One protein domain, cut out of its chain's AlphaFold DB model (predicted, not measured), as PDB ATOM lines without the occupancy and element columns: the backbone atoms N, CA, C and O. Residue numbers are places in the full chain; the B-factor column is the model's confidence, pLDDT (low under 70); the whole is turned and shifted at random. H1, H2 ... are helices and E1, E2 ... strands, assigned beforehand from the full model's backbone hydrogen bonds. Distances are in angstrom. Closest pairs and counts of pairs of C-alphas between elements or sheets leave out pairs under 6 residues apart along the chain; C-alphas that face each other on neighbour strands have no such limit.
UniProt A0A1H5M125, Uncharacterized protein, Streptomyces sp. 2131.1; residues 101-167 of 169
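This is residues 101 to 167 of the 169 residues of an uncharacterized protein of Streptomyces sp. 2131.1 (UniProt A0A1H5M125). A two-stranded hairpin, E1 and E2, makes one end of a rod; the long helix H3 runs lengthwise, H1 packs on it, and short H2 packs on H1. The 67 printed residues include H1, E1, E2, H2 and H3 in chain order, a mixed class of helices and strands with an antiparallel sheet. The whole is only just compact, close to loose, with radius of gyration of the C-alphas 12.6 A and spans of 40 by 19 by 18 A.

Look first at E1, residues 121 to 124, and E2, residues 130 to 133: N 123 and O 131 are 3.1 A apart. H3, residues 150 to 167, comes closest to E1 at the C-alphas of His 166 and Trp 123, 6.9 A. H1, residues 109 to 116, touches H3's residues 156 to 160 at a steep tilt of 44 degrees, the same way; the closest C-alphas, of Val 115 and Asp 160, are 6.2 A apart. H2, residues 136 to 140, touches H1; the closest C-alphas, of Gly 136 and Ala 116, are 4.4 A apart. In H1, H2 and H3 every O i to N i+4 pair is within hydrogen-bond range.

Find C-alpha 121 at (-42.229, 16.623, 27.941); E1 runs 10.8 A, E2 10.2 A, H1 10.6 A and H2 6.2 A. H3 runs 25.8 A to C-alpha 167 at (-39.233, 9.596, 25.544).

The C-alphas of Gly 104 and Asp 127 are farthest apart, 40.9 A. The printed part has no cut, no link is long, and no printed residue is under 70 in pLDDT.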
ATOM      1  N   GLN A 101     -41.414  16.083  48.472       81.06
ATOM      2  CA  GLN A 101     -42.540  15.212  48.119       81.06
ATOM      3  C   GLN A 101     -42.229  13.713  48.261       81.06
ATOM      4  O   GLN A 101     -43.148  12.909  48.230       81.06
ATOM      5  N   CYS A 102     -40.951  13.344  48.377       84.62
ATOM      6  CA  CYS A 102     -40.498  11.963  48.537       84.62
ATOM      7  C   CYS A 102     -40.165  11.617  49.997       84.62
ATOM      8  O   CYS A 102     -39.749  10.495  50.270       84.62
ATOM      9  N   LYS A 103     -40.304  12.565  50.936       81.38
ATOM     10  CA  LYS A 103     -40.070  12.303  52.364       81.38
ATOM     11  C   LYS A 103     -41.101  11.302  52.887       81.38
ATOM     12  O   LYS A 103     -42.280  11.446  52.576       81.38
ATOM     13  N   GLY A 104     -40.663  10.308  53.656       79.69
ATOM     14  CA  GLY A 104     -41.483   9.181  54.109       79.69
ATOM     15  C   GLY A 104     -41.545   7.987  53.148       79.69
ATOM     16  O   GLY A 104     -42.019   6.925  53.544       79.69
ATOM     17  N   GLU A 105     -41.045   8.107  51.911       82.12
ATOM     18  CA  GLU A 105     -40.983   6.986  50.967       82.12
ATOM     19  C   GLU A 105     -39.695   6.175  51.164       82.12
ATOM     20  O   GLU A 105     -38.635   6.559  50.675       82.12
ATOM     21  N   ALA A 106     -39.777   5.043  51.864       79.31
ATOM     22  CA  ALA A 106     -38.612   4.196  52.141       79.31
ATOM     23  C   ALA A 106     -38.363   3.129  51.057       79.31
ATOM     24  O   ALA A 106     -37.211   2.835  50.711       79.31
ATOM     25  N   GLU A 107     -39.430   2.538  50.512       86.50
ATOM     26  CA  GLU A 107     -39.343   1.397  49.595       86.50
ATOM     27  C   GLU A 107     -38.935   1.853  48.190       86.50
ATOM     28  O   GLU A 107     -38.009   1.293  47.594       86.50
ATOM     29  N   TYR A 108     -39.545   2.940  47.715       89.19
ATOM     30  CA  TYR A 108     -39.400   3.470  46.358       89.19
ATOM     31  C   TYR A 108     -38.660   4.817  46.297       89.19
ATOM     32  O   TYR A 108     -38.824   5.575  45.338       89.19
ATOM     33  N   ALA A 109     -37.820   5.121  47.291       85.50
ATOM     34  CA  ALA A 109     -37.088   6.392  47.399       85.50
ATOM     35  C   ALA A 109     -36.316   6.754  46.111       85.50
ATOM     36  O   ALA A 109     -36.429   7.868  45.587       85.50
ATOM     37  N   ASP A 110     -35.584   5.786  45.550       85.50
ATOM     38  CA  ASP A 110     -34.780   5.964  44.333       85.50
ATOM     39  C   ASP A 110     -35.647   6.246  43.100       85.50
ATOM     40  O   ASP A 110     -35.296   7.074  42.248       85.50
ATOM     41  N   LEU A 111     -36.807   5.590  43.010       92.81
ATOM     42  CA  LEU A 111     -37.776   5.816  41.942       92.81
ATOM     43  C   LEU A 111     -38.384   7.215  42.064       92.81
ATOM     44  O   LEU A 111     -38.433   7.945  41.076       92.81
ATOM     45  N   CYS A 112     -38.762   7.637  43.273       92.38
ATOM     46  CA  CYS A 112     -39.276   8.984  43.519       92.38
ATOM     47  C   CYS A 112     -38.253  10.058  43.120       92.38
ATOM     48  O   CYS A 112     -38.580  11.005  42.396       92.38
ATOM     49  N   ALA A 113     -36.981   9.878  43.496       88.50
ATOM     50  CA  ALA A 113     -35.891  10.764  43.092       88.50
ATOM     51  C   ALA A 113     -35.651  10.756  41.570       88.50
ATOM     52  O   ALA A 113     -35.346  11.800  40.984       88.50
ATOM     53  N   THR A 114     -35.804   9.602  40.917       91.75
ATOM     54  CA  THR A 114     -35.701   9.460  39.456       91.75
ATOM     55  C   THR A 114     -36.821  10.217  38.757       91.75
ATOM     56  O   THR A 114     -36.544  11.075  37.915       91.75
ATOM     57  N   VAL A 115     -38.073   9.985  39.159       94.62
ATOM     58  CA  VAL A 115     -39.250  10.688  38.636       94.62
ATOM     59  C   VAL A 115     -39.088  12.192  38.823       94.62
ATOM     60  O   VAL A 115     -39.281  12.949  37.874       94.62
ATOM     61  N   ALA A 116     -38.636  12.648  39.992       93.06
ATOM     62  CA  ALA A 116     -38.438  14.065  40.277       93.06
ATOM     63  C   ALA A 116     -37.446  14.772  39.338       93.06
ATOM     64  O   ALA A 116     -37.588  15.970  39.094       93.06
ATOM     65  N   LYS A 117     -36.441  14.061  38.816       91.38
ATOM     66  CA  LYS A 117     -35.425  14.628  37.912       91.38
ATOM     67  C   LYS A 117     -35.909  14.767  36.467       91.38
ATOM     68  O   LYS A 117     -35.225  15.401  35.666       91.38
ATOM     69  N   ARG A 118     -37.066  14.200  36.115       92.81
ATOM     70  CA  ARG A 118     -37.551  14.195  34.731       92.81
ATOM     71  C   ARG A 118     -37.987  15.588  34.274       92.81
ATOM     72  O   ARG A 118     -38.755  16.250  34.987       92.81
ATOM     73  N   PRO A 119     -37.535  16.039  33.090       94.62
ATOM     74  CA  PRO A 119     -37.965  17.310  32.531       94.62
ATOM     75  C   PRO A 119     -39.439  17.250  32.113       94.62
ATOM     76  O   PRO A 119     -40.036  16.179  32.016       94.62
ATOM     77  N   ALA A 120     -40.028  18.419  31.860       96.19
ATOM     78  CA  ALA A 120     -41.311  18.488  31.168       96.19
ATOM     79  C   ALA A 120     -41.165  17.903  29.753       96.19
ATOM     80  O   ALA A 120     -40.125  18.081  29.118       96.19
ATOM     81  N   TYR A 121     -42.205  17.236  29.267       96.31
ATOM     82  CA  TYR A 121     -42.229  16.623  27.941       96.31
ATOM     83  C   TYR A 121     -43.607  16.782  27.304       96.31
ATOM     84  O   TYR A 121     -44.587  17.137  27.965       96.31
ATOM     85  N   ALA A 122     -43.668  16.571  25.998       96.81
ATOM     86  CA  ALA A 122     -44.884  16.686  25.214       96.81
ATOM     87  C   ALA A 122     -44.871  15.645  24.098       96.81
ATOM     88  O   ALA A 122     -43.804  15.299  23.590       96.81
ATOM     89  N   TRP A 123     -46.050  15.182  23.707       95.56
ATOM     90  CA  TRP A 123     -46.227  14.329  22.536       95.56
ATOM     91  C   TRP A 123     -47.496  14.734  21.788       95.56
ATOM     92  O   TRP A 123     -48.253  15.605  22.224       95.56
ATOM     93  N   THR A 124     -47.704  14.154  20.614       96.38
ATOM     94  CA  THR A 124     -48.920  14.339  19.821       96.38
ATOM     95  C   THR A 124     -49.435  12.965  19.443       96.38
ATOM     96  O   THR A 124     -48.670  12.143  18.938       96.38
ATOM     97  N   ASP A 125     -50.705  12.709  19.730       94.75
ATOM     98  CA  ASP A 125     -51.361  11.458  19.371       94.75
ATOM     99  C   ASP A 125     -51.537  11.353  17.847       94.75
ATOM    100  O   ASP A 125     -51.418  12.329  17.102       94.75
ATOM    101  N   ASN A 126     -51.862  10.154  17.359       95.31
ATOM    102  CA  ASN A 126     -52.065   9.904  15.926       95.31
ATOM    103  C   ASN A 126     -53.228  10.710  15.315       95.31
ATOM    104  O   ASN A 126     -53.269  10.902  14.102       95.31
ATOM    105  N   ASP A 127     -54.177  11.163  16.136       96.44
ATOM    106  CA  ASP A 127     -55.291  12.026  15.731       96.44
ATOM    107  C   ASP A 127     -54.906  13.520  15.666       96.44
ATOM    108  O   ASP A 127     -55.725  14.356  15.286       96.44
ATOM    109  N   GLY A 128     -53.656  13.855  16.001       96.44
ATOM    110  CA  GLY A 128     -53.147  15.220  16.049       96.44
ATOM    111  C   GLY A 128     -53.367  15.928  17.387       96.44
ATOM    112  O   GLY A 128     -53.029  17.109  17.487       96.44
ATOM    113  N   THR A 129     -53.906  15.258  18.410       97.38
ATOM    114  CA  THR A 129     -54.137  15.862  19.728       97.38
ATOM    115  C   THR A 129     -52.810  16.066  20.473       97.38
ATOM    116  O   THR A 129     -52.098  15.092  20.733       97.38
ATOM    117  N   PRO A 130     -52.435  17.311  20.831       97.00
ATOM    118  CA  PRO A 130     -51.206  17.573  21.567       97.00
ATOM    119  C   PRO A 130     -51.395  17.352  23.072       97.00
ATOM    120  O   PRO A 130     -52.371  17.812  23.666       97.00
ATOM    121  N   HIS A 131     -50.395  16.748  23.706       96.56
ATOM    122  CA  HIS A 131     -50.326  16.546  25.151       96.56
ATOM    123  C   HIS A 131     -49.080  17.203  25.721       96.56
ATOM    124  O   HIS A 131     -47.984  17.061  25.182       96.56
ATOM    125  N   THR A 132     -49.236  17.906  26.840       97.00
ATOM    126  CA  THR A 132     -48.120  18.521  27.570       97.00
ATOM    127  C   THR A 132     -48.112  18.035  29.008       97.00
ATOM    128  O   THR A 132     -49.084  18.242  29.740       97.00
ATOM    129  N   VAL A 133     -46.996  17.455  29.436       96.69
ATOM    130  CA  VAL A 133     -46.806  16.947  30.792       96.69
ATOM    131  C   VAL A 133     -45.737  17.764  31.509       96.69
ATOM    132  O   VAL A 133     -44.686  18.107  30.967       96.69
ATOM    133  N   ALA A 134     -46.043  18.140  32.750       96.12
ATOM    134  CA  ALA A 134     -45.153  18.944  33.576       96.12
ATOM    135  C   ALA A 134     -43.898  18.164  34.001       96.12
ATOM    136  O   ALA A 134     -43.879  16.939  33.984       96.12
ATOM    137  N   ALA A 135     -42.867  18.881  34.453       94.56
ATOM    138  CA  ALA A 135     -41.688  18.256  35.045       94.56
ATOM    139  C   ALA A 135     -42.055  17.412  36.276       94.56
ATOM    140  O   ALA A 135     -42.980  17.757  37.022       94.56
ATOM    141  N   GLY A 136     -41.276  16.360  36.526       91.12
ATOM    142  CA  GLY A 136     -41.577  15.349  37.539       91.12
ATOM    143  C   GLY A 136     -41.853  15.917  38.929       91.12
ATOM    144  O   GLY A 136     -42.848  15.551  39.546       91.12
ATOM    145  N   ARG A 137     -41.081  16.913  39.391       89.06
ATOM    146  CA  ARG A 137     -41.340  17.590  40.683       89.06
ATOM    147  C   ARG A 137     -42.759  18.147  40.815       89.06
ATOM    148  O   ARG A 137     -43.339  18.087  41.891       89.06
ATOM    149  N   LYS A 138     -43.326  18.686  39.733       91.31
ATOM    150  CA  LYS A 138     -44.688  19.241  39.721       91.31
ATOM    151  C   LYS A 138     -45.754  18.147  39.620       91.31
ATOM    152  O   LYS A 138     -46.888  18.368  40.037       91.31
ATOM    153  N   LEU A 139     -45.414  16.985  39.063       94.19
ATOM    154  CA  LEU A 139     -46.299  15.819  39.053       94.19
ATOM    155  C   LEU A 139     -46.374  15.178  40.439       94.19
ATOM    156  O   LEU A 139     -47.472  14.898  40.902       94.19
ATOM    157  N   LEU A 140     -45.243  15.063  41.141       94.50
ATOM    158  CA  LEU A 140     -45.196  14.526  42.505       94.50
ATOM    159  C   LEU A 140     -46.089  15.312  43.477       94.50
ATOM    160  O   LEU A 140     -46.767  14.713  44.298       94.50
ATOM    161  N   THR A 141     -46.188  16.641  43.342       92.75
ATOM    162  CA  THR A 141     -47.097  17.459  44.176       92.75
ATOM    163  C   THR A 141     -48.589  17.217  43.922       92.75
ATOM    164  O   THR A 141     -49.417  17.816  44.599       92.75
ATOM    165  N   ARG A 142     -48.947  16.434  42.898       95.25
ATOM    166  CA  ARG A 142     -50.337  16.115  42.532       95.25
ATOM    167  C   ARG A 142     -50.735  14.688  42.901       95.25
ATOM    168  O   ARG A 142     -51.873  14.313  42.644       95.25
ATOM    169  N   ILE A 143     -49.809  13.895  43.440       95.44
ATOM    170  CA  ILE A 143     -50.119  12.560  43.941       95.44
ATOM    171  C   ILE A 143     -50.883  12.736  45.257       95.44
ATOM    172  O   ILE A 143     -50.371  13.350  46.185       95.44
ATOM    173  N   ASP A 144     -52.107  12.212  45.314       95.38
ATOM    174  CA  ASP A 144     -52.988  12.279  46.496       95.38
ATOM    175  C   ASP A 144     -52.738  11.123  47.490       95.38
ATOM    176  O   ASP A 144     -53.458  10.937  48.466       95.38
ATOM    177  N   ALA A 145     -51.712  10.311  47.228       94.69
ATOM    178  CA  ALA A 145     -51.279   9.225  48.094       94.69
ATOM    179  C   ALA A 145     -50.173   9.688  49.050       94.69
ATOM    180  O   ALA A 145     -49.336  10.527  48.709       94.69
ATOM    181  N   VAL A 146     -50.157   9.113  50.250       92.12
ATOM    182  CA  VAL A 146     -49.140   9.403  51.267       92.12
ATOM    183  C   VAL A 146     -47.840   8.672  50.900       92.12
ATOM    184  O   VAL A 146     -47.906   7.478  50.606       92.12
ATOM    185  N   PRO A 147     -46.664   9.324  50.923       90.38
ATOM    186  CA  PRO A 147     -45.383   8.641  50.728       90.38
ATOM    187  C   PRO A 147     -45.217   7.424  51.650       90.38
ATOM    188  O   PRO A 147     -45.618   7.465  52.813       90.38
ATOM    189  N   GLY A 148     -44.650   6.338  51.126       87.06
ATOM    190  CA  GLY A 148     -44.494   5.060  51.825       87.06
ATOM    191  C   GLY A 148     -45.717   4.138  51.755       87.06
ATOM    192  O   GLY A 148     -45.697   3.061  52.349       87.06
ATOM    193  N   THR A 149     -46.783   4.536  51.052       93.31
ATOM    194  CA  THR A 149     -47.950   3.676  50.781       93.31
ATOM    195  C   THR A 149     -47.823   2.953  49.442       93.31
ATOM    196  O   THR A 149     -47.155   3.428  48.520       93.31
ATOM    197  N   GLU A 150     -48.513   1.819  49.304       94.81
ATOM    198  CA  GLU A 150     -48.570   1.071  48.041       94.81
ATOM    199  C   GLU A 150     -49.174   1.931  46.920       94.81
ATOM    200  O   GLU A 150     -48.694   1.913  45.786       94.81
ATOM    201  N   GLU A 151     -50.173   2.759  47.240       96.44
ATOM    202  CA  GLU A 151     -50.792   3.690  46.299       96.44
ATOM    203  C   GLU A 151     -49.802   4.742  45.785       96.44
ATOM    204  O   GLU A 151     -49.814   5.081  44.597       96.44
ATOM    205  N   PHE A 152     -48.919   5.248  46.651       95.81
ATOM    206  CA  PHE A 152     -47.873   6.182  46.242       95.81
ATOM    207  C   PHE A 152     -46.838   5.493  45.352       95.81
ATOM    208  O   PHE A 152     -46.514   6.018  44.284       95.81
ATOM    209  N   GLY A 153     -46.392   4.289  45.720       96.00
ATOM    210  CA  GLY A 153     -45.514   3.466  44.884       96.00
ATOM    211  C   GLY A 153     -46.107   3.214  43.493       96.00
ATOM    212  O   GLY A 153     -45.450   3.456  42.478       96.00
ATOM    213  N   ALA A 154     -47.383   2.827  43.420       97.56
ATOM    214  CA  ALA A 154     -48.096   2.627  42.160       97.56
ATOM    215  C   ALA A 154     -48.163   3.912  41.315       97.56
ATOM    216  O   ALA A 154     -47.940   3.870  40.101       97.56
ATOM    217  N   ALA A 155     -48.411   5.066  41.944       97.75
ATOM    218  CA  ALA A 155     -48.397   6.357  41.263       97.75
ATOM    219  C   ALA A 155     -47.005   6.705  40.710       97.75
ATOM    220  O   ALA A 155     -46.898   7.182  39.576       97.75
ATOM    221  N   LEU A 156     -45.933   6.423  41.459       97.50
ATOM    222  CA  LEU A 156     -44.561   6.603  40.982       97.50
ATOM    223  C   LEU A 156     -44.269   5.734  39.759       97.50
ATOM    224  O   LEU A 156     -43.755   6.258  38.775       97.50
ATOM    225  N   PHE A 157     -44.629   4.446  39.779       97.62
ATOM    226  CA  PHE A 157     -44.432   3.554  38.629       97.62
ATOM    227  C   PHE A 157     -45.241   3.981  37.403       97.62
ATOM    228  O   PHE A 157     -44.740   3.896  36.284       97.62
ATOM    229  N   ALA A 158     -46.468   4.474  37.588       97.69
ATOM    230  CA  ALA A 158     -47.285   4.980  36.488       97.69
ATOM    231  C   ALA A 158     -46.650   6.218  35.830       97.69
ATOM    232  O   ALA A 158     -46.549   6.291  34.603       97.69
ATOM    233  N   LEU A 159     -46.161   7.163  36.641       97.06
ATOM    234  CA  LEU A 159     -45.374   8.293  36.143       97.06
ATOM    235  C   LEU A 159     -44.085   7.810  35.470       97.06
ATOM    236  O   LEU A 159     -43.703   8.343  34.425       97.06
ATOM    237  N   ASP A 160     -43.426   6.803  36.053       96.94
ATOM    238  CA  ASP A 160     -42.196   6.206  35.544       96.94
ATOM    239  C   ASP A 160     -42.383   5.679  34.113       96.94
ATOM    240  O   ASP A 160     -41.705   6.135  33.184       96.94
ATOM    241  N   ALA A 161     -43.391   4.827  33.937       97.25
ATOM    242  CA  ALA A 161     -43.765   4.194  32.681       97.25
ATOM    243  C   ALA A 161     -44.191   5.199  31.601       97.25
ATOM    244  O   ALA A 161     -43.695   5.115  30.479       97.25
ATOM    245  N   GLN A 162     -45.036   6.185  31.933       96.19
ATOM    246  CA  GLN A 162     -45.534   7.158  30.950       96.19
ATOM    247  C   GLN A 162     -44.400   7.952  30.287       96.19
ATOM    248  O   GLN A 162     -44.427   8.233  29.091       96.19
ATOM    249  N   TRP A 163     -43.379   8.341  31.050       96.31
ATOM    250  CA  TRP A 163     -42.239   9.044  30.463       96.31
ATOM    251  C   TRP A 163     -41.452   8.140  29.517       96.31
ATOM    252  O   TRP A 163     -41.053   8.607  28.455       96.31
ATOM    253  N   PHE A 164     -41.236   6.870  29.883       96.56
ATOM    254  CA  PHE A 164     -40.515   5.926  29.031       96.56
ATOM    255  C   PHE A 164     -41.257   5.672  27.720       96.56
ATOM    256  O   PHE A 164     -40.632   5.735  26.667       96.56
ATOM    257  N   GLU A 165     -42.579   5.497  27.777       96.19
ATOM    258  CA  GLU A 165     -43.437   5.314  26.599       96.19
ATOM    259  C   GLU A 165     -43.277   6.433  25.558       96.19
ATOM    260  O   GLU A 165     -43.326   6.175  24.358       96.19
ATOM    261  N   HIS A 166     -43.043   7.671  26.001       95.12
ATOM    262  CA  HIS A 166     -43.000   8.837  25.114       95.12
ATOM    263  C   HIS A 166     -41.605   9.435  24.887       95.12
ATOM    264  O   HIS A 166     -41.474  10.349  24.075       95.12
ATOM    265  N   ASN A 167     -40.569   8.983  25.601       92.50
ATOM    266  CA  ASN A 167     -39.233   9.596  25.544       92.50
ATOM    267  C   ASN A 167     -38.087   8.603  25.320       92.50
ATOM    268  O   ASN A 167     -36.949   9.052  25.157       92.50
TER     269      ASN A 167